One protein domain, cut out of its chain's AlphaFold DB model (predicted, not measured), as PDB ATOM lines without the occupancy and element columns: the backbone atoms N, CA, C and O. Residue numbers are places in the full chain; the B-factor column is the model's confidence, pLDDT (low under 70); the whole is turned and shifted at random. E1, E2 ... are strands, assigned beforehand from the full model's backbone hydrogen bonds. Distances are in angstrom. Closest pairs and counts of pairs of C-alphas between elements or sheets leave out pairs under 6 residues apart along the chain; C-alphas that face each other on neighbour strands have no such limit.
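This is residues 1032 to 1155 of the 1247 residues of the protein "Collagen triple helix repeat domain protein" of Rhodococcus wratislaviensis (UniProt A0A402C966). A long, bent and strongly twisted sheet, with E5, E6 and E8 side by side along the longest axis, is covered over one half by a smaller sheet of E1 to E4, so that the two are partly face to face as a sandwich. E7 and the loop of residues 1107 to 1115 lie at the other end, beyond the smaller sheet. The printed part has 124 residues, with no named helix and nine strands in the order E1 to E9; the large sheet is branched, the small one runs E1 - E2 - E3 - E4, and both are antiparallel. The class is all strand. The whole is only just loose, close to compact, with a radius of gyration of the C-alphas of 17.0 A and spans of 57 by 28 by 24 A.

In the large sheet, E5 is residues 1077 to 1090, 34.3 A long, E6 is 1094 to 1106, 36.3 A, and E8 is 1124 to 1138, 36.2 A. E7 is residues 1116 to 1118, 6.8 A, and E9 is 1149 to 1155, 17.2 A, ending at C-alpha 1155 (78.202, 184.432, 201.565). In the small sheet, E1 is residues 1033 to 1036, 10.6 A, from C-alpha 1033 (72.539, 202.764, 201.951); E2 is 1042 to 1047, 16.2 A; E3 is 1050 to 1055, 16.6 A; E4 is 1060 to 1066, 18.1 A.

E5 and E8 lie on opposite sides of E6: N 1088 and O 1096 are 2.9 A apart, and N 1099 and O 1133 2.8 A. E8 bends by 80 degrees at residue 1128 and has three neighbours, with E6 on one side, E7 and E9 on the other. E7, E8 and E9 form a meander, each strand the antiparallel neighbour of the one before, with N 1117 and O 1125 2.9 A apart, and N 1134 and O 1153 2.8 A. E1 to E4 form another, with N 1035 and O 1044 2.9 A apart, N 1045 and O 1052 3.0 A, and N 1053 and O 1063 2.8 A. The facing parts of the two sheets are 9.0 A centre to centre, their strands at 24 degrees. The closest C-alphas of E1 and E5 are those of Ala 1033 and Ser 1086, 5.0 A apart. E4 and E9 are only just apart, at 8.2 A.

The C-alphas of Asp 1039 and Gly 1110 are the two farthest apart, 56.7 A. The printed part has no cut, and no link is long. The mean pLDDT of the printed part is 82.3; residues 1075 to 1077, 1107 to 1115 and 1128 are under 70.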
ATOM      1  N   THR A1032      71.895 203.886 197.987       87.19
ATOM      2  CA  THR A1032      71.038 202.765 198.407       87.19
ATOM      3  C   THR A1032      71.207 202.406 199.881       87.19
ATOM      4  O   THR A1032      70.352 201.718 200.421       87.19
ATOM      5  N   ALA A1033      72.277 202.888 200.520       89.25
ATOM      6  CA  ALA A1033      72.539 202.764 201.951       89.25
ATOM      7  C   ALA A1033      73.352 203.974 202.458       89.25
ATOM      8  O   ALA A1033      74.244 204.459 201.744       89.25
ATOM      9  N   LEU A1034      73.071 204.448 203.679       91.31
ATOM     10  CA  LEU A1034      73.771 205.576 204.318       91.31
ATOM     11  C   LEU A1034      74.389 205.204 205.677       91.31
ATOM     12  O   LEU A1034      73.689 204.857 206.619       91.31
ATOM     13  N   GLY A1035      75.697 205.427 205.828       90.94
ATOM     14  CA  GLY A1035      76.391 205.434 207.123       90.94
ATOM     15  C   GLY A1035      76.876 206.836 207.510       90.94
ATOM     16  O   GLY A1035      77.054 207.697 206.652       90.94
ATOM     17  N   ILE A1036      77.158 207.092 208.792       92.12
ATOM     18  CA  ILE A1036      77.732 208.372 209.252       92.12
ATOM     19  C   ILE A1036      78.859 208.157 210.270       92.12
ATOM     20  O   ILE A1036      78.799 207.255 211.103       92.12
ATOM     21  N   SER A1037      79.913 208.976 210.210       89.56
ATOM     22  CA  SER A1037      81.023 208.900 211.165       89.56
ATOM     23  C   SER A1037      80.565 209.235 212.587       89.56
ATOM     24  O   SER A1037      79.728 210.111 212.799       89.56
ATOM     25  N   ALA A1038      81.178 208.595 213.586       85.38
ATOM     26  CA  ALA A1038      80.846 208.801 215.001       85.38
ATOM     27  C   ALA A1038      81.080 210.246 215.504       85.38
ATOM     28  O   ALA A1038      80.560 210.632 216.548       85.38
ATOM     29  N   ASP A1039      81.844 211.063 214.767       87.06
ATOM     30  CA  ASP A1039      82.031 212.496 215.032       87.06
ATOM     31  C   ASP A1039      81.090 213.416 214.225       87.06
ATOM     32  O   ASP A1039      81.209 214.641 214.310       87.06
ATOM     33  N   GLY A1040      80.179 212.836 213.436       89.75
ATOM     34  CA  GLY A1040      79.167 213.520 212.630       89.75
ATOM     35  C   GLY A1040      79.688 214.277 211.405       89.75
ATOM     36  O   GLY A1040      78.912 215.011 210.794       89.75
ATOM     37  N   ARG A1041      80.976 214.155 211.047       90.25
ATOM     38  CA  ARG A1041      81.603 214.941 209.963       90.25
ATOM     39  C   ARG A1041      81.527 214.331 208.572       90.25
ATOM     40  O   ARG A1041      81.592 215.083 207.605       90.25
ATOM     41  N   HIS A1042      81.415 213.011 208.466       92.00
ATOM     42  CA  HIS A1042      81.452 212.311 207.185       92.00
ATOM     43  C   HIS A1042      80.204 211.448 207.033       92.00
ATOM     44  O   HIS A1042      79.948 210.585 207.873       92.00
ATOM     45  N   LEU A1043      79.441 211.687 205.970       94.12
ATOM     46  CA  LEU A1043      78.357 210.822 205.517       94.12
ATOM     47  C   LEU A1043      78.922 209.890 204.435       94.12
ATOM     48  O   LEU A1043      79.570 210.356 203.498       94.12
ATOM     49  N   TYR A1044      78.695 208.589 204.585       94.31
ATOM     50  CA  TYR A1044      79.128 207.532 203.674       94.31
ATOM     51  C   TYR A1044      77.911 207.036 202.897       94.31
ATOM     52  O   TYR A1044      77.023 206.429 203.491       94.31
ATOM     53  N   GLY A1045      77.852 207.302 201.594       92.75
ATOM     54  CA  GLY A1045      76.761 206.841 200.737       92.75
ATOM     55  C   GLY A1045      77.240 205.767 199.771       92.75
ATOM     56  O   GLY A1045      78.157 206.029 198.995       92.75
ATOM     57  N   ALA A1046      76.639 204.577 199.798       90.44
ATOM     58  CA  ALA A1046      76.969 203.501 198.859       90.44
ATOM     59  C   ALA A1046      76.029 203.490 197.643       90.44
ATOM     60  O   ALA A1046      74.833 203.753 197.769       90.44
ATOM     61  N   ASN A1047      76.572 203.187 196.461       86.75
ATOM     62  CA  ASN A1047      75.814 203.001 195.222       86.75
ATOM     63  C   ASN A1047      76.616 202.129 194.239       86.75
ATOM     64  O   ASN A1047      77.795 202.381 194.003       86.75
ATOM     65  N   ARG A1048      75.985 201.116 193.629       82.56
ATOM     66  CA  ARG A1048      76.635 200.131 192.734       82.56
ATOM     67  C   ARG A1048      77.950 199.592 193.329       82.56
ATOM     68  O   ARG A1048      77.934 198.942 194.366       82.56
ATOM     69  N   SER A1049      79.080 199.869 192.681       84.56
ATOM     70  CA  SER A1049      80.421 199.435 193.068       84.56
ATOM     71  C   SER A1049      81.246 200.540 193.745       84.56
ATOM     72  O   SER A1049      82.474 200.443 193.745       84.56
ATOM     73  N   THR A1050      80.627 201.600 194.289       89.44
ATOM     74  CA  THR A1050      81.350 202.674 194.997       89.44
ATOM     75  C   THR A1050      80.694 203.148 196.301       89.44
ATOM     76  O   THR A1050      79.523 202.885 196.585       89.44
ATOM     77  N   VAL A1051      81.494 203.839 197.125       93.06
ATOM     78  CA  VAL A1051      81.078 204.574 198.328       93.06
ATOM     79  C   VAL A1051      81.622 206.001 198.276       93.06
ATOM     80  O   VAL A1051      82.838 206.203 198.303       93.06
ATOM     81  N   SER A1052      80.733 206.989 198.275       93.50
ATOM     82  CA  SER A1052      81.061 208.415 198.356       93.50
ATOM     83  C   SER A1052      81.223 208.875 199.807       93.50
ATOM     84  O   SER A1052      80.405 208.548 200.670       93.50
ATOM     85  N   VAL A1053      82.244 209.695 200.077       93.94
ATOM     86  CA  VAL A1053      82.513 210.319 201.384       93.94
ATOM     87  C   VAL A1053      82.192 211.809 201.326       93.94
ATOM     88  O   VAL A1053      82.944 212.605 200.758       93.94
ATOM     89  N   ILE A1054      81.086 212.210 201.946       94.31
ATOM     90  CA  ILE A1054      80.555 213.578 201.937       94.31
ATOM     91  C   ILE A1054      80.909 214.286 203.250       94.31
ATOM     92  O   ILE A1054      80.545 213.809 204.324       94.31
ATOM     93  N   ASP A1055      81.555 215.455 203.179       93.50
ATOM     94  CA  ASP A1055      81.720 216.333 204.349       93.50
ATOM     95  C   ASP A1055      80.369 216.981 204.698       93.50
ATOM     96  O   ASP A1055      79.735 217.647 203.872       93.50
ATOM     97  N   THR A1056      79.911 216.778 205.934       92.88
ATOM     98  CA  THR A1056      78.573 217.189 206.390       92.88
ATOM     99  C   THR A1056      78.441 218.691 206.665       92.88
ATOM    100  O   THR A1056      77.321 219.179 206.850       92.88
ATOM    101  N   ALA A1057      79.549 219.440 206.685       90.25
ATOM    102  CA  ALA A1057      79.588 220.876 206.947       90.25
ATOM    103  C   ALA A1057      79.669 221.718 205.661       90.25
ATOM    104  O   ALA A1057      79.109 222.819 205.624       90.25
ATOM    105  N   SER A1058      80.334 221.226 204.610       91.50
ATOM    106  CA  SER A1058      80.324 221.827 203.266       91.50
ATOM    107  C   SER A1058      79.232 221.268 202.355       91.50
ATOM    108  O   SER A1058      78.847 221.958 201.411       91.50
ATOM    109  N   LEU A1059      78.729 220.059 202.639       91.50
ATOM    110  CA  LEU A1059      77.838 219.277 201.772       91.50
ATOM    111  C   LEU A1059      78.449 219.064 200.382       91.50
ATOM    112  O   LEU A1059      77.844 219.365 199.354       91.50
ATOM    113  N   THR A1060      79.684 218.563 200.375       92.25
ATOM    114  CA  THR A1060      80.425 218.196 199.165       92.25
ATOM    115  C   THR A1060      81.052 216.825 199.334       92.25
ATOM    116  O   THR A1060      81.645 216.546 200.378       92.25
ATOM    117  N   GLU A1061      81.000 216.008 198.288       92.25
ATOM    118  CA  GLU A1061      81.839 214.818 198.176       92.25
ATOM    119  C   GLU A1061      83.329 215.200 198.243       92.25
ATOM    120  O   GLU A1061      83.759 216.222 197.698       92.25
ATOM    121  N   THR A1062      84.105 214.397 198.966       89.81
ATOM    122  CA  THR A1062      85.534 214.619 199.239       89.81
ATOM    123  C   THR A1062      86.414 213.517 198.660       89.81
ATOM    124  O   THR A1062      87.519 213.801 198.200       89.81
ATOM    125  N   THR A1063      85.918 212.278 198.682       88.50
ATOM    126  CA  THR A1063      86.591 211.059 198.224       88.50
ATOM    127  C   THR A1063      85.529 210.048 197.794       88.50
ATOM    128  O   THR A1063      84.448 210.035 198.376       88.50
ATOM    129  N   GLU A1064      85.851 209.184 196.836       90.62
ATOM    130  CA  GLU A1064      85.046 208.020 196.448       90.62
ATOM    131  C   GLU A1064      85.926 206.763 196.579       90.62
ATOM    132  O   GLU A1064      87.115 206.800 196.245       90.62
ATOM    133  N   PHE A1065      85.366 205.666 197.089       89.19
ATOM    134  CA  PHE A1065      86.033 204.368 197.229       89.19
ATOM    135  C   PHE A1065      85.359 203.333 196.327       89.19
ATOM    136  O   PHE A1065      84.136 203.272 196.295       89.19
ATOM    137  N   ALA A1066      86.130 202.485 195.642       87.38
ATOM    138  CA  ALA A1066      85.583 201.326 194.933       87.38
ATOM    139  C   ALA A1066      85.355 200.149 195.900       87.38
ATOM    140  O   ALA A1066      86.154 199.941 196.816       87.38
ATOM    141  N   ILE A1067      84.289 199.376 195.681       87.62
ATOM    142  CA  ILE A1067      83.916 198.197 196.476       87.62
ATOM    143  C   ILE A1067      83.595 196.995 195.582       87.62
ATOM    144  O   ILE A1067      82.899 197.118 194.572       87.62
ATOM    145  N   GLY A1068      84.094 195.822 195.983       84.12
ATOM    146  CA  GLY A1068      83.850 194.565 195.280       84.12
ATOM    147  C   GLY A1068      84.531 194.467 193.904       84.12
ATOM    148  O   GLY A1068      85.413 195.262 193.571       84.12
ATOM    149  N   PRO A1069      84.199 193.435 193.108       83.56
ATOM    150  CA  PRO A1069      84.810 193.231 191.799       83.56
ATOM    151  C   PRO A1069      84.239 194.172 190.726       83.56
ATOM    152  O   PRO A1069      83.028 194.362 190.620       83.56
ATOM    153  N   GLU A1070      85.118 194.680 189.862       81.25
ATOM    154  CA  GLU A1070      84.749 195.335 188.601       81.25
ATOM    155  C   GLU A1070      84.648 194.316 187.451       81.25
ATOM    156  O   GLU A1070      85.399 193.338 187.384       81.25
ATOM    157  N   TRP A1071      83.754 194.573 186.490       78.06
ATOM    158  CA  TRP A1071      83.556 193.693 185.335       78.06
ATOM    159  C   TRP A1071      84.697 193.818 184.310       78.06
ATOM    160  O   TRP A1071      84.684 194.707 183.454       78.06
ATOM    161  N   ASP A1072      85.651 192.880 184.315       78.25
ATOM    162  CA  ASP A1072      86.604 192.763 183.203       78.25
ATOM    163  C   ASP A1072      85.919 192.231 181.932       78.25
ATOM    164  O   ASP A1072      85.813 191.025 181.693       78.25
ATOM    165  N   LEU A1073      85.501 193.163 181.074       75.56
ATOM    166  CA  LEU A1073      84.923 192.878 179.761       75.56
ATOM    167  C   LEU A1073      85.889 192.149 178.808       75.56
ATOM    168  O   LEU A1073      85.435 191.626 177.790       75.56
ATOM    169  N   ASN A1074      87.199 192.094 179.087       73.69
ATOM    170  CA  ASN A1074      88.187 191.444 178.216       73.69
ATOM    171  C   ASN A1074      88.225 189.918 178.394       73.69
ATOM    172  O   ASN A1074      88.492 189.207 177.418       73.69
ATOM    173  N   SER A1075      87.917 189.425 179.596       69.56
ATOM    174  CA  SER A1075      87.850 188.001 179.945       69.56
ATOM    175  C   SER A1075      86.719 187.249 179.215       69.56
ATOM    176  O   SER A1075      85.841 187.851 178.597       69.56
ATOM    177  N   MET A1076      86.724 185.911 179.277       65.94
ATOM    178  CA  MET A1076      85.573 185.088 178.863       65.94
ATOM    179  C   MET A1076      84.540 184.891 179.981       65.94
ATOM    180  O   MET A1076      83.413 184.499 179.688       65.94
ATOM    181  N   SER A1077      84.895 185.208 181.224       68.25
ATOM    182  CA  SER A1077      83.999 185.230 182.382       68.25
ATOM    183  C   SER A1077      84.425 186.293 183.393       68.25
ATOM    184  O   SER A1077      85.585 186.707 183.429       68.25
ATOM    185  N   GLY A1078      83.482 186.767 184.199       70.38
ATOM    186  CA  GLY A1078      83.710 187.850 185.149       70.38
ATOM    187  C   GLY A1078      82.720 187.839 186.305       70.38
ATOM    188  O   GLY A1078      81.768 187.060 186.336       70.38
ATOM    189  N   ALA A1079      82.957 188.733 187.256       78.44
ATOM    190  CA  ALA A1079      82.049 189.036 188.350       78.44
ATOM    191  C   ALA A1079      81.964 190.556 188.505       78.44
ATOM    192  O   ALA A1079      82.945 191.240 188.215       78.44
ATOM    193  N   PHE A1080      80.823 191.073 188.952       79.75
ATOM    194  CA  PHE A1080      80.657 192.496 189.236       79.75
ATOM    195  C   PHE A1080      79.645 192.746 190.354       79.75
ATOM    196  O   PHE A1080      78.647 192.028 190.456       79.75
ATOM    197  N   THR A1081      79.898 193.761 191.178       81.69
ATOM    198  CA  THR A1081      78.913 194.248 192.154       81.69
ATOM    199  C   THR A1081      77.716 194.870 191.426       81.69
ATOM    200  O   THR A1081      77.891 195.745 190.579       81.69
ATOM    201  N   ASP A1082      76.511 194.400 191.749       74.12
ATOM    202  CA  ASP A1082      75.237 194.862 191.177       74.12
ATOM    203  C   ASP A1082      74.691 196.040 192.008       74.12
ATOM    204  O   ASP A1082      74.631 197.181 191.538       74.12
ATOM    205  N   VAL A1083      74.394 195.782 193.288       75.56
ATOM    206  CA  VAL A1083      73.843 196.747 194.255       75.56
ATOM    207  C   VAL A1083      74.495 196.544 195.637       75.56
ATOM    208  O   VAL A1083      74.667 195.394 196.051       75.56
ATOM    209  N   PRO A1084      74.851 197.620 196.368       86.81
ATOM    210  CA  PRO A1084      75.185 197.579 197.783       86.81
ATOM    211  C   PRO A1084      73.924 197.829 198.624       86.81
ATOM    212  O   PRO A1084      73.146 198.738 198.324       86.81
ATOM    213  N   HIS A1085      73.715 197.025 199.664       85.50
ATOM    214  CA  HIS A1085      72.436 196.952 200.379       85.50
ATOM    215  C   HIS A1085      72.440 197.630 201.756       85.50
ATOM    216  O   HIS A1085      71.414 198.169 202.150       85.50
ATOM    217  N   SER A1086      73.569 197.643 202.471       88.88
ATOM    218  CA  SER A1086      73.701 198.246 203.806       88.88
ATOM    219  C   SER A1086      75.140 198.695 204.084       88.88
ATOM    220  O   SER A1086      76.099 198.182 203.493       88.88
ATOM    221  N   VAL A1087      75.297 199.691 204.964       89.75
ATOM    222  CA  VAL A1087      76.564 200.374 205.279       89.75
ATOM    223  C   VAL A1087      76.672 200.629 206.785       89.75
ATOM    224  O   VAL A1087      75.977 201.484 207.328       89.75
ATOM    225  N   ALA A1088      77.616 199.967 207.457       87.75
ATOM    226  CA  ALA A1088      77.818 200.097 208.903       87.75
ATOM    227  C   ALA A1088      79.210 200.652 209.265       87.75
ATOM    228  O   ALA A1088      80.236 200.180 208.769       87.75
ATOM    229  N   VAL A1089      79.259 201.641 210.167       86.31
ATOM    230  CA  VAL A1089      80.502 202.241 210.698       86.31
ATOM    231  C   VAL A1089      80.892 201.562 212.015       86.31
ATOM    232  O   VAL A1089      80.110 201.549 212.961       86.31
ATOM    233  N   VAL A1090      82.120 201.044 212.101       78.62
ATOM    234  CA  VAL A1090      82.615 200.227 213.228       78.62
ATOM    235  C   VAL A1090      83.860 200.856 213.841       78.62
ATOM    236  O   VAL A1090      84.752 201.310 213.121       78.62
ATOM    237  N   ASP A1091      83.909 200.927 215.174       73.25
ATOM    238  CA  ASP A1091      84.959 201.581 215.980       73.25
ATOM    239  C   ASP A1091      85.256 203.055 215.611       73.25
ATOM    240  O   ASP A1091      86.229 203.638 216.086       73.25
ATOM    241  N   GLY A1092      84.438 203.667 214.745       76.62
ATOM    242  CA  GLY A1092      84.718 204.944 214.076       76.62
ATOM    243  C   GLY A1092      85.755 204.872 212.941       76.62
ATOM    244  O   GLY A1092      85.937 205.870 212.248       76.62
ATOM    245  N   ASN A1093      86.391 203.714 212.728       83.62
ATOM    246  CA  ASN A1093      87.589 203.548 211.894       83.62
ATOM    247  C   ASN A1093      87.434 202.530 210.744       83.62
ATOM    248  O   ASN A1093      88.313 202.453 209.887       83.62
ATOM    249  N   ARG A1094      86.348 201.747 210.692       88.12
ATOM    250  CA  ARG A1094      86.056 200.810 209.589       88.12
ATOM    251  C   ARG A1094      84.655 201.032 209.034       88.12
ATOM    252  O   ARG A1094      83.740 201.335 209.796       88.12
ATOM    253  N   LEU A1095      84.486 200.817 207.734       90.38
ATOM    254  CA  LEU A1095      83.185 200.747 207.071       90.38
ATOM    255  C   LEU A1095      82.953 199.318 206.581       90.38
ATOM    256  O   LEU A1095      83.831 198.756 205.934       90.38
ATOM    257  N   TYR A1096      81.798 198.736 206.878       91.19
ATOM    258  CA  TYR A1096      81.375 197.438 206.354       91.19
ATOM    259  C   TYR A1096      80.238 197.677 205.361       91.19
ATOM    260  O   TYR A1096      79.309 198.415 205.680       91.19
ATOM    261  N   VAL A1097      80.319 197.072 204.174       92.00
ATOM    262  CA  VAL A1097      79.356 197.274 203.080       92.00
ATOM    263  C   VAL A1097      78.914 195.934 202.506       92.00
ATOM    264  O   VAL A1097      79.735 195.190 201.957       92.00
ATOM    265  N   THR A1098      77.626 195.628 202.625       91.75
ATOM    266  CA  THR A1098      76.991 194.429 202.056       91.75
ATOM    267  C   THR A1098      76.611 194.665 200.590       91.75
ATOM    268  O   THR A1098      76.241 195.775 200.210       91.75
ATOM    269  N   GLN A1099      76.753 193.647 199.741       89.50
ATOM    270  CA  GLN A1099      76.624 193.745 198.284       89.50
ATOM    271  C   GLN A1099      76.115 192.448 197.652       89.50
ATOM    272  O   GLN A1099      76.572 191.361 198.024       89.50
ATOM    273  N   HIS A1100      75.328 192.580 196.582       85.94
ATOM    274  CA  HIS A1100      75.157 191.515 195.599       85.94
ATOM    275  C   HIS A1100      76.296 191.519 194.575       85.94
ATOM    276  O   HIS A1100      76.573 192.551 193.957       85.94
ATOM    277  N   VAL A1101      76.905 190.359 194.313       84.44
ATOM    278  CA  VAL A1101      77.848 190.175 193.200       84.44
ATOM    279  C   VAL A1101      77.281 189.196 192.176       84.44
ATOM    280  O   VAL A1101      77.172 187.997 192.436       84.44
ATOM    281  N   THR A1102      77.001 189.697 190.972       81.75
ATOM    282  CA  THR A1102      76.609 188.882 189.814       81.75
ATOM    283  C   THR A1102      77.846 188.252 189.165       81.75
ATOM    284  O   THR A1102      78.904 188.876 189.078       81.75
ATOM    285  N   THR A1103      77.722 187.022 188.660       76.94
ATOM    286  CA  THR A1103      78.761 186.325 187.877       76.94
ATOM    287  C   THR A1103      78.275 185.998 186.469       76.94
ATOM    288  O   THR A1103      77.094 185.700 186.266       76.94
ATOM    289  N   VAL A1104      79.177 186.081 185.488       75.19
ATOM    290  CA  VAL A1104      78.846 185.968 184.061       75.19
ATOM    291  C   VAL A1104      79.899 185.231 183.238       75.19
ATOM    292  O   VAL A1104      81.094 185.317 183.512       75.19
ATOM    293  N   GLU A1105      79.456 184.607 182.146       74.06
ATOM    294  CA  GLU A1105      80.287 184.051 181.068       74.06
ATOM    295  C   GLU A1105      79.869 184.625 179.700       74.06
ATOM    296  O   GLU A1105      78.720 185.028 179.502       74.06
ATOM    297  N   ARG A1106      80.774 184.667 178.715       74.94
ATOM    298  CA  ARG A1106      80.427 185.094 177.348       74.94
ATOM    299  C   ARG A1106      79.531 184.061 176.664       74.94
ATOM    300  O   ARG A1106      79.869 182.884 176.581       74.94
ATOM    301  N   ALA A1107      78.408 184.517 176.109       66.75
ATOM    302  CA  ALA A1107      77.427 183.637 175.483       66.75
ATOM    303  C   ALA A1107      77.821 183.278 174.034       66.75
ATOM    304  O   ALA A1107      77.768 184.124 173.140       66.75
ATOM    305  N   PHE A1108      78.126 182.002 173.768       61.62
ATOM    306  CA  PHE A1108      78.500 181.482 172.441       61.62
ATOM    307  C   PHE A1108      77.345 180.780 171.691       61.62
ATOM    308  O   PHE A1108      77.535 179.789 170.986       61.62
ATOM    309  N   GLY A1109      76.139 181.352 171.784       48.62
ATOM    310  CA  GLY A1109      74.949 180.943 171.027       48.62
ATOM    311  C   GLY A1109      74.248 179.661 171.508       48.62
ATOM    312  O   GLY A1109      74.720 178.939 172.374       48.62
ATOM    313  N   GLY A1110      73.074 179.378 170.934       41.75
ATOM    314  CA  GLY A1110      72.382 178.086 171.074       41.75
ATOM    315  C   GLY A1110      71.650 177.800 172.396       41.75
ATOM    316  O   GLY A1110      70.919 176.814 172.452       41.75
ATOM    317  N   TYR A1111      71.788 178.633 173.430       48.62
ATOM    318  CA  TYR A1111      71.127 178.418 174.724       48.62
ATOM    319  C   TYR A1111      69.593 178.513 174.637       48.62
ATOM    320  O   TYR A1111      69.045 179.479 174.105       48.62
ATOM    321  N   SER A1112      68.896 177.537 175.222       38.16
ATOM    322  CA  SER A1112      67.428 177.508 175.343       38.16
ATOM    323  C   SER A1112      66.890 178.106 176.649       38.16
ATOM    324  O   SER A1112      65.682 178.295 176.781       38.16
ATOM    325  N   ASN A1113      67.763 178.353 177.626       43.47
ATOM    326  CA  ASN A1113      67.420 178.722 178.997       43.47
ATOM    327  C   ASN A1113      68.649 179.297 179.724       43.47
ATOM    328  O   ASN A1113      69.777 178.874 179.472       43.47
ATOM    329  N   GLY A1114      68.411 180.260 180.615       54.56
ATOM    330  CA  GLY A1114      69.424 181.083 181.283       54.56
ATOM    331  C   GLY A1114      69.025 182.560 181.248       54.56
ATOM    332  O   GLY A1114      68.248 182.963 180.381       54.56
ATOM    333  N   GLU A1115      69.532 183.359 182.184       65.50
ATOM    334  CA  GLU A1115      69.424 184.818 182.111       65.50
ATOM    335  C   GLU A1115      70.619 185.389 181.336       65.50
ATOM    336  O   GLU A1115      71.732 184.860 181.412       65.50
ATOM    337  N   PHE A1116      70.386 186.452 180.564       76.69
ATOM    338  CA  PHE A1116      71.397 187.073 179.714       76.69
ATOM    339  C   PHE A1116      71.404 188.583 179.899       76.69
ATOM    340  O   PHE A1116      70.367 189.232 179.769       76.69
ATOM    341  N   ILE A1117      72.595 189.135 180.110       77.69
ATOM    342  CA  ILE A1117      72.838 190.577 180.093       77.69
ATOM    343  C   ILE A1117      73.638 190.948 178.843       77.69
ATOM    344  O   ILE A1117      74.303 190.114 178.225       77.69
ATOM    345  N   THR A1118      73.544 192.206 178.424       81.38
ATOM    346  CA  THR A1118      74.294 192.734 177.277       81.38
ATOM    347  C   THR A1118      75.161 193.879 177.765       81.38
ATOM    348  O   THR A1118      74.656 194.780 178.432       81.38
ATOM    349  N   ASP A1119      76.456 193.828 177.466       79.38
ATOM    350  CA  ASP A1119      77.385 194.864 177.900       79.38
ATOM    351  C   ASP A1119      77.299 196.137 177.038       79.38
ATOM    352  O   ASP A1119      76.629 196.203 176.003       79.38
ATOM    353  N   GLN A1120      78.032 197.162 177.465       79.00
ATOM    354  CA  GLN A1120      78.139 198.460 176.795       79.00
ATOM    355  C   GLN A1120      78.778 198.422 175.386       79.00
ATOM    356  O   GLN A1120      78.763 199.433 174.686       79.00
ATOM    357  N   THR A1121      79.296 197.274 174.931       80.00
ATOM    358  CA  THR A1121      79.760 197.046 173.548       80.00
ATOM    359  C   THR A1121      78.712 196.352 172.667       80.00
ATOM    360  O   THR A1121      78.872 196.305 171.446       80.00
ATOM    361  N   GLY A1122      77.625 195.846 173.260       78.44
ATOM    362  CA  GLY A1122      76.606 195.040 172.588       78.44
ATOM    363  C   GLY A1122      76.890 193.533 172.595       78.44
ATOM    364  O   GLY A1122      76.165 192.783 171.938       78.44
ATOM    365  N   GLN A1123      77.915 193.071 173.317       80.06
ATOM    366  CA  GLN A1123      78.208 191.648 173.481       80.06
ATOM    367  C   GLN A1123      77.273 191.040 174.536       80.06
ATOM    368  O   GLN A1123      77.053 191.609 175.605       80.06
ATOM    369  N   THR A1124      76.714 189.866 174.238       80.00
ATOM    370  CA  THR A1124      75.833 189.131 175.157       80.00
ATOM    371  C   THR A1124      76.639 188.219 176.081       80.00
ATOM    372  O   THR A1124      77.540 187.497 175.638       80.00
ATOM    373  N   TRP A1125      76.268 188.218 177.355       79.25
ATOM    374  CA  TRP A1125      76.827 187.387 178.414       79.25
ATOM    375  C   TRP A1125      75.695 186.629 179.109       79.25
ATOM    376  O   TRP A1125      74.594 187.156 179.265       79.25
ATOM    377  N   ARG A1126      75.951 185.385 179.511       77.88
ATOM    378  CA  ARG A1126      75.047 184.571 180.328       77.88
ATOM    379  C   ARG A1126      75.359 184.830 181.797       77.88
ATOM    380  O   ARG A1126      76.523 184.788 182.179       77.88
ATOM    381  N   VAL A1127      74.332 185.056 182.611       75.50
ATOM    382  CA  VAL A1127      74.464 185.045 184.073       75.50
ATOM    383  C   VAL A1127      74.670 183.600 184.514       75.50
ATOM    384  O   VAL A1127      73.847 182.732 184.211       75.50
ATOM    385  N   THR A1128      75.785 183.334 185.191       66.44
ATOM    386  CA  THR A1128      76.124 182.006 185.723       66.44
ATOM    387  C   THR A1128      75.583 181.805 187.134       66.44
ATOM    388  O   THR A1128      75.218 180.690 187.483       66.44
ATOM    389  N   GLY A1129      75.472 182.879 187.918       71.94
ATOM    390  CA  GLY A1129      74.969 182.872 189.293       71.94
ATOM    391  C   GLY A1129      75.305 184.178 190.013       71.94
ATOM    392  O   GLY A1129      75.729 185.143 189.372       71.94
ATOM    393  N   GLY A1130      75.195 184.195 191.337       75.00
ATOM    394  CA  GLY A1130      75.609 185.326 192.170       75.00
ATOM    395  C   GLY A1130      75.919 184.908 193.607       75.00
ATOM    396  O   GLY A1130      75.559 183.807 194.030       75.00
ATOM    397  N   TYR A1131      76.615 185.772 194.340       78.69
ATOM    398  CA  TYR A1131      76.984 185.563 195.743       78.69
ATOM    399  C   TYR A1131      76.970 186.885 196.513       78.69
ATOM    400  O   TYR A1131      77.232 187.947 195.945       78.69
ATOM    401  N   GLY A1132      76.681 186.819 197.811       83.88
ATOM    402  CA  GLY A1132      76.760 187.969 198.703       83.88
ATOM    403  C   GLY A1132      78.204 188.284 199.073       83.88
ATOM    404  O   GLY A1132      79.012 187.378 199.305       83.88
ATOM    405  N   LEU A1133      78.533 189.569 199.150       88.38
ATOM    406  CA  LEU A1133      79.849 190.063 199.538       88.38
ATOM    407  C   LEU A1133      79.717 191.090 200.667       88.38
ATOM    408  O   LEU A1133      78.914 192.013 200.587       88.38
ATOM    409  N   VAL A1134      80.538 190.951 201.705       90.94
ATOM    410  CA  VAL A1134      80.719 191.958 202.755       90.94
ATOM    411  C   VAL A1134      82.126 192.523 202.608       90.94
ATOM    412  O   VAL A1134      83.103 191.829 202.894       90.94
ATOM    413  N   THR A1135      82.240 193.759 202.133       90.69
ATOM    414  CA  THR A1135      83.516 194.471 201.963       90.69
ATOM    415  C   THR A1135      83.802 195.319 203.195       90.69
ATOM    416  O   THR A1135      82.916 196.018 203.681       90.69
ATOM    417  N   VAL A1136      85.040 195.288 203.691       90.31
ATOM    418  CA  VAL A1136      85.503 196.123 204.807       90.31
ATOM    419  C   VAL A1136      86.514 197.142 204.296       90.31
ATOM    420  O   VAL A1136      87.568 196.761 203.787       90.31
ATOM    421  N   ILE A1137      86.209 198.427 204.466       90.25
ATOM    422  CA  ILE A1137      87.051 199.568 204.085       90.25
ATOM    423  C   ILE A1137      87.675 200.183 205.343       90.25
ATOM    424  O   ILE A1137      87.009 200.341 206.369       90.25
ATOM    425  N   ASP A1138      88.947 200.563 205.265       89.50
ATOM    426  CA  ASP A1138      89.602 201.412 206.266       89.50
ATOM    427  C   ASP A1138      89.175 202.879 206.082       89.50
ATOM    428  O   ASP A1138      89.404 203.466 205.024       89.50
ATOM    429  N   ILE A1139      88.553 203.473 207.104       89.44
ATOM    430  CA  ILE A1139      88.086 204.872 207.095       89.44
ATOM    431  C   ILE A1139      88.754 205.732 208.178       89.44
ATOM    432  O   ILE A1139      88.302 206.848 208.421       89.44
ATOM    433  N   ASP A1140      89.842 205.268 208.804       87.62
ATOM    434  CA  ASP A1140      90.657 206.095 209.704       87.62
ATOM    435  C   ASP A1140      91.496 207.105 208.889       87.62
ATOM    436  O   ASP A1140      92.440 206.695 208.207       87.62
ATOM    437  N   PRO A1141      91.246 208.430 208.965       81.31
ATOM    438  CA  PRO A1141      91.988 209.415 208.171       81.31
ATOM    439  C   PRO A1141      93.461 209.580 208.592       81.31
ATOM    440  O   PRO A1141      94.209 210.315 207.944       81.31
ATOM    441  N   ALA A1142      93.891 208.944 209.690       85.12
ATOM    442  CA  ALA A1142      95.291 208.847 210.097       85.12
ATOM    443  C   ALA A1142      95.977 207.553 209.609       85.12
ATOM    444  O   ALA A1142      97.195 207.412 209.781       85.12
ATOM    445  N   SER A1143      95.232 206.619 209.010       87.56
ATOM    446  CA  SER A1143      95.761 205.364 208.479       87.56
ATOM    447  C   SER A1143      96.456 205.543 207.125       87.56
ATOM    448  O   SER A1143      96.121 206.408 206.319       87.56
ATOM    449  N   ALA A1144      97.432 204.675 206.855       88.00
ATOM    450  CA  ALA A1144      98.098 204.589 205.556       88.00
ATOM    451  C   ALA A1144      97.280 203.813 204.504       88.00
ATOM    452  O   ALA A1144      97.661 203.805 203.336       88.00
ATOM    453  N   THR A1145      96.189 203.159 204.916       88.00
ATOM    454  CA  THR A1145      95.269 202.390 204.059       88.00
ATOM    455  C   THR A1145      93.880 203.024 203.938       88.00
ATOM    456  O   THR A1145      92.990 202.397 203.374       88.00
ATOM    457  N   TYR A1146      93.698 204.272 204.391       89.19
ATOM    458  CA  TYR A1146      92.445 205.025 204.247       89.19
ATOM    459  C   TYR A1146      91.866 204.930 202.824       89.19
ATOM    460  O   TYR A1146      92.565 205.189 201.841       89.19
ATOM    461  N   GLY A1147      90.594 204.542 202.722       83.69
ATOM    462  CA  GLY A1147      89.881 204.333 201.462       83.69
ATOM    463  C   GLY A1147      90.197 203.032 200.723       83.69
ATOM    464  O   GLY A1147      89.774 202.868 199.582       83.69
ATOM    465  N   SER A1148      90.946 202.112 201.337       86.19
ATOM    466  CA  SER A1148      91.258 200.797 200.762       86.19
ATOM    467  C   SER A1148      90.373 199.702 201.354       86.19
ATOM    468  O   SER A1148      90.124 199.683 202.561       86.19
ATOM    469  N   GLU A1149      89.980 198.735 200.520       88.88
ATOM    470  CA  GLU A1149      89.499 197.432 200.987       88.88
ATOM    471  C   GLU A1149      90.599 196.742 201.817       88.88
ATOM    472  O   GLU A1149      91.736 196.590 201.361       88.88
ATOM    473  N   ILE A1150      90.260 196.333 203.041       87.19
ATOM    474  CA  ILE A1150      91.157 195.635 203.977       87.19
ATOM    475  C   ILE A1150      90.724 194.196 204.283       87.19
ATOM    476  O   ILE A1150      91.549 193.408 204.745       87.19
ATOM    477  N   ALA A1151      89.463 193.839 204.020       86.62
ATOM    478  CA  ALA A1151      88.961 192.466 204.075       86.62
ATOM    479  C   ALA A1151      87.680 192.307 203.240       86.62
ATOM    480  O   ALA A1151      86.915 193.259 203.085       86.62
ATOM    481  N   THR A1152      87.410 191.087 202.777       86.75
ATOM    482  CA  THR A1152      86.154 190.707 202.115       86.75
ATOM    483  C   THR A1152      85.651 189.355 202.615       86.75
ATOM    484  O   THR A1152      86.432 188.423 202.815       86.75
ATOM    485  N   VAL A1153      84.333 189.236 202.791       86.62
ATOM    486  CA  VAL A1153      83.647 188.008 203.227       86.62
ATOM    487  C   VAL A1153      82.639 187.598 202.168       86.62
ATOM    488  O   VAL A1153      81.805 188.410 201.782       86.62
ATOM    489  N   ARG A1154      82.688 186.346 201.705       83.50
ATOM    490  CA  ARG A1154      81.687 185.798 200.779       83.50
ATOM    491  C   ARG A1154      80.620 185.010 201.523       83.50
ATOM    492  O   ARG A1154      80.950 184.253 202.435       83.50
ATOM    493  N   LEU A1155      79.375 185.156 201.082       82.00
ATOM    494  CA  LEU A1155      78.202 184.432 201.565       82.00
ATOM    495  C   LEU A1155      77.585 183.614 200.418       82.00
ATOM    496  O   LEU A1155      77.655 184.001 199.253       82.00
TER     497      LEU A1155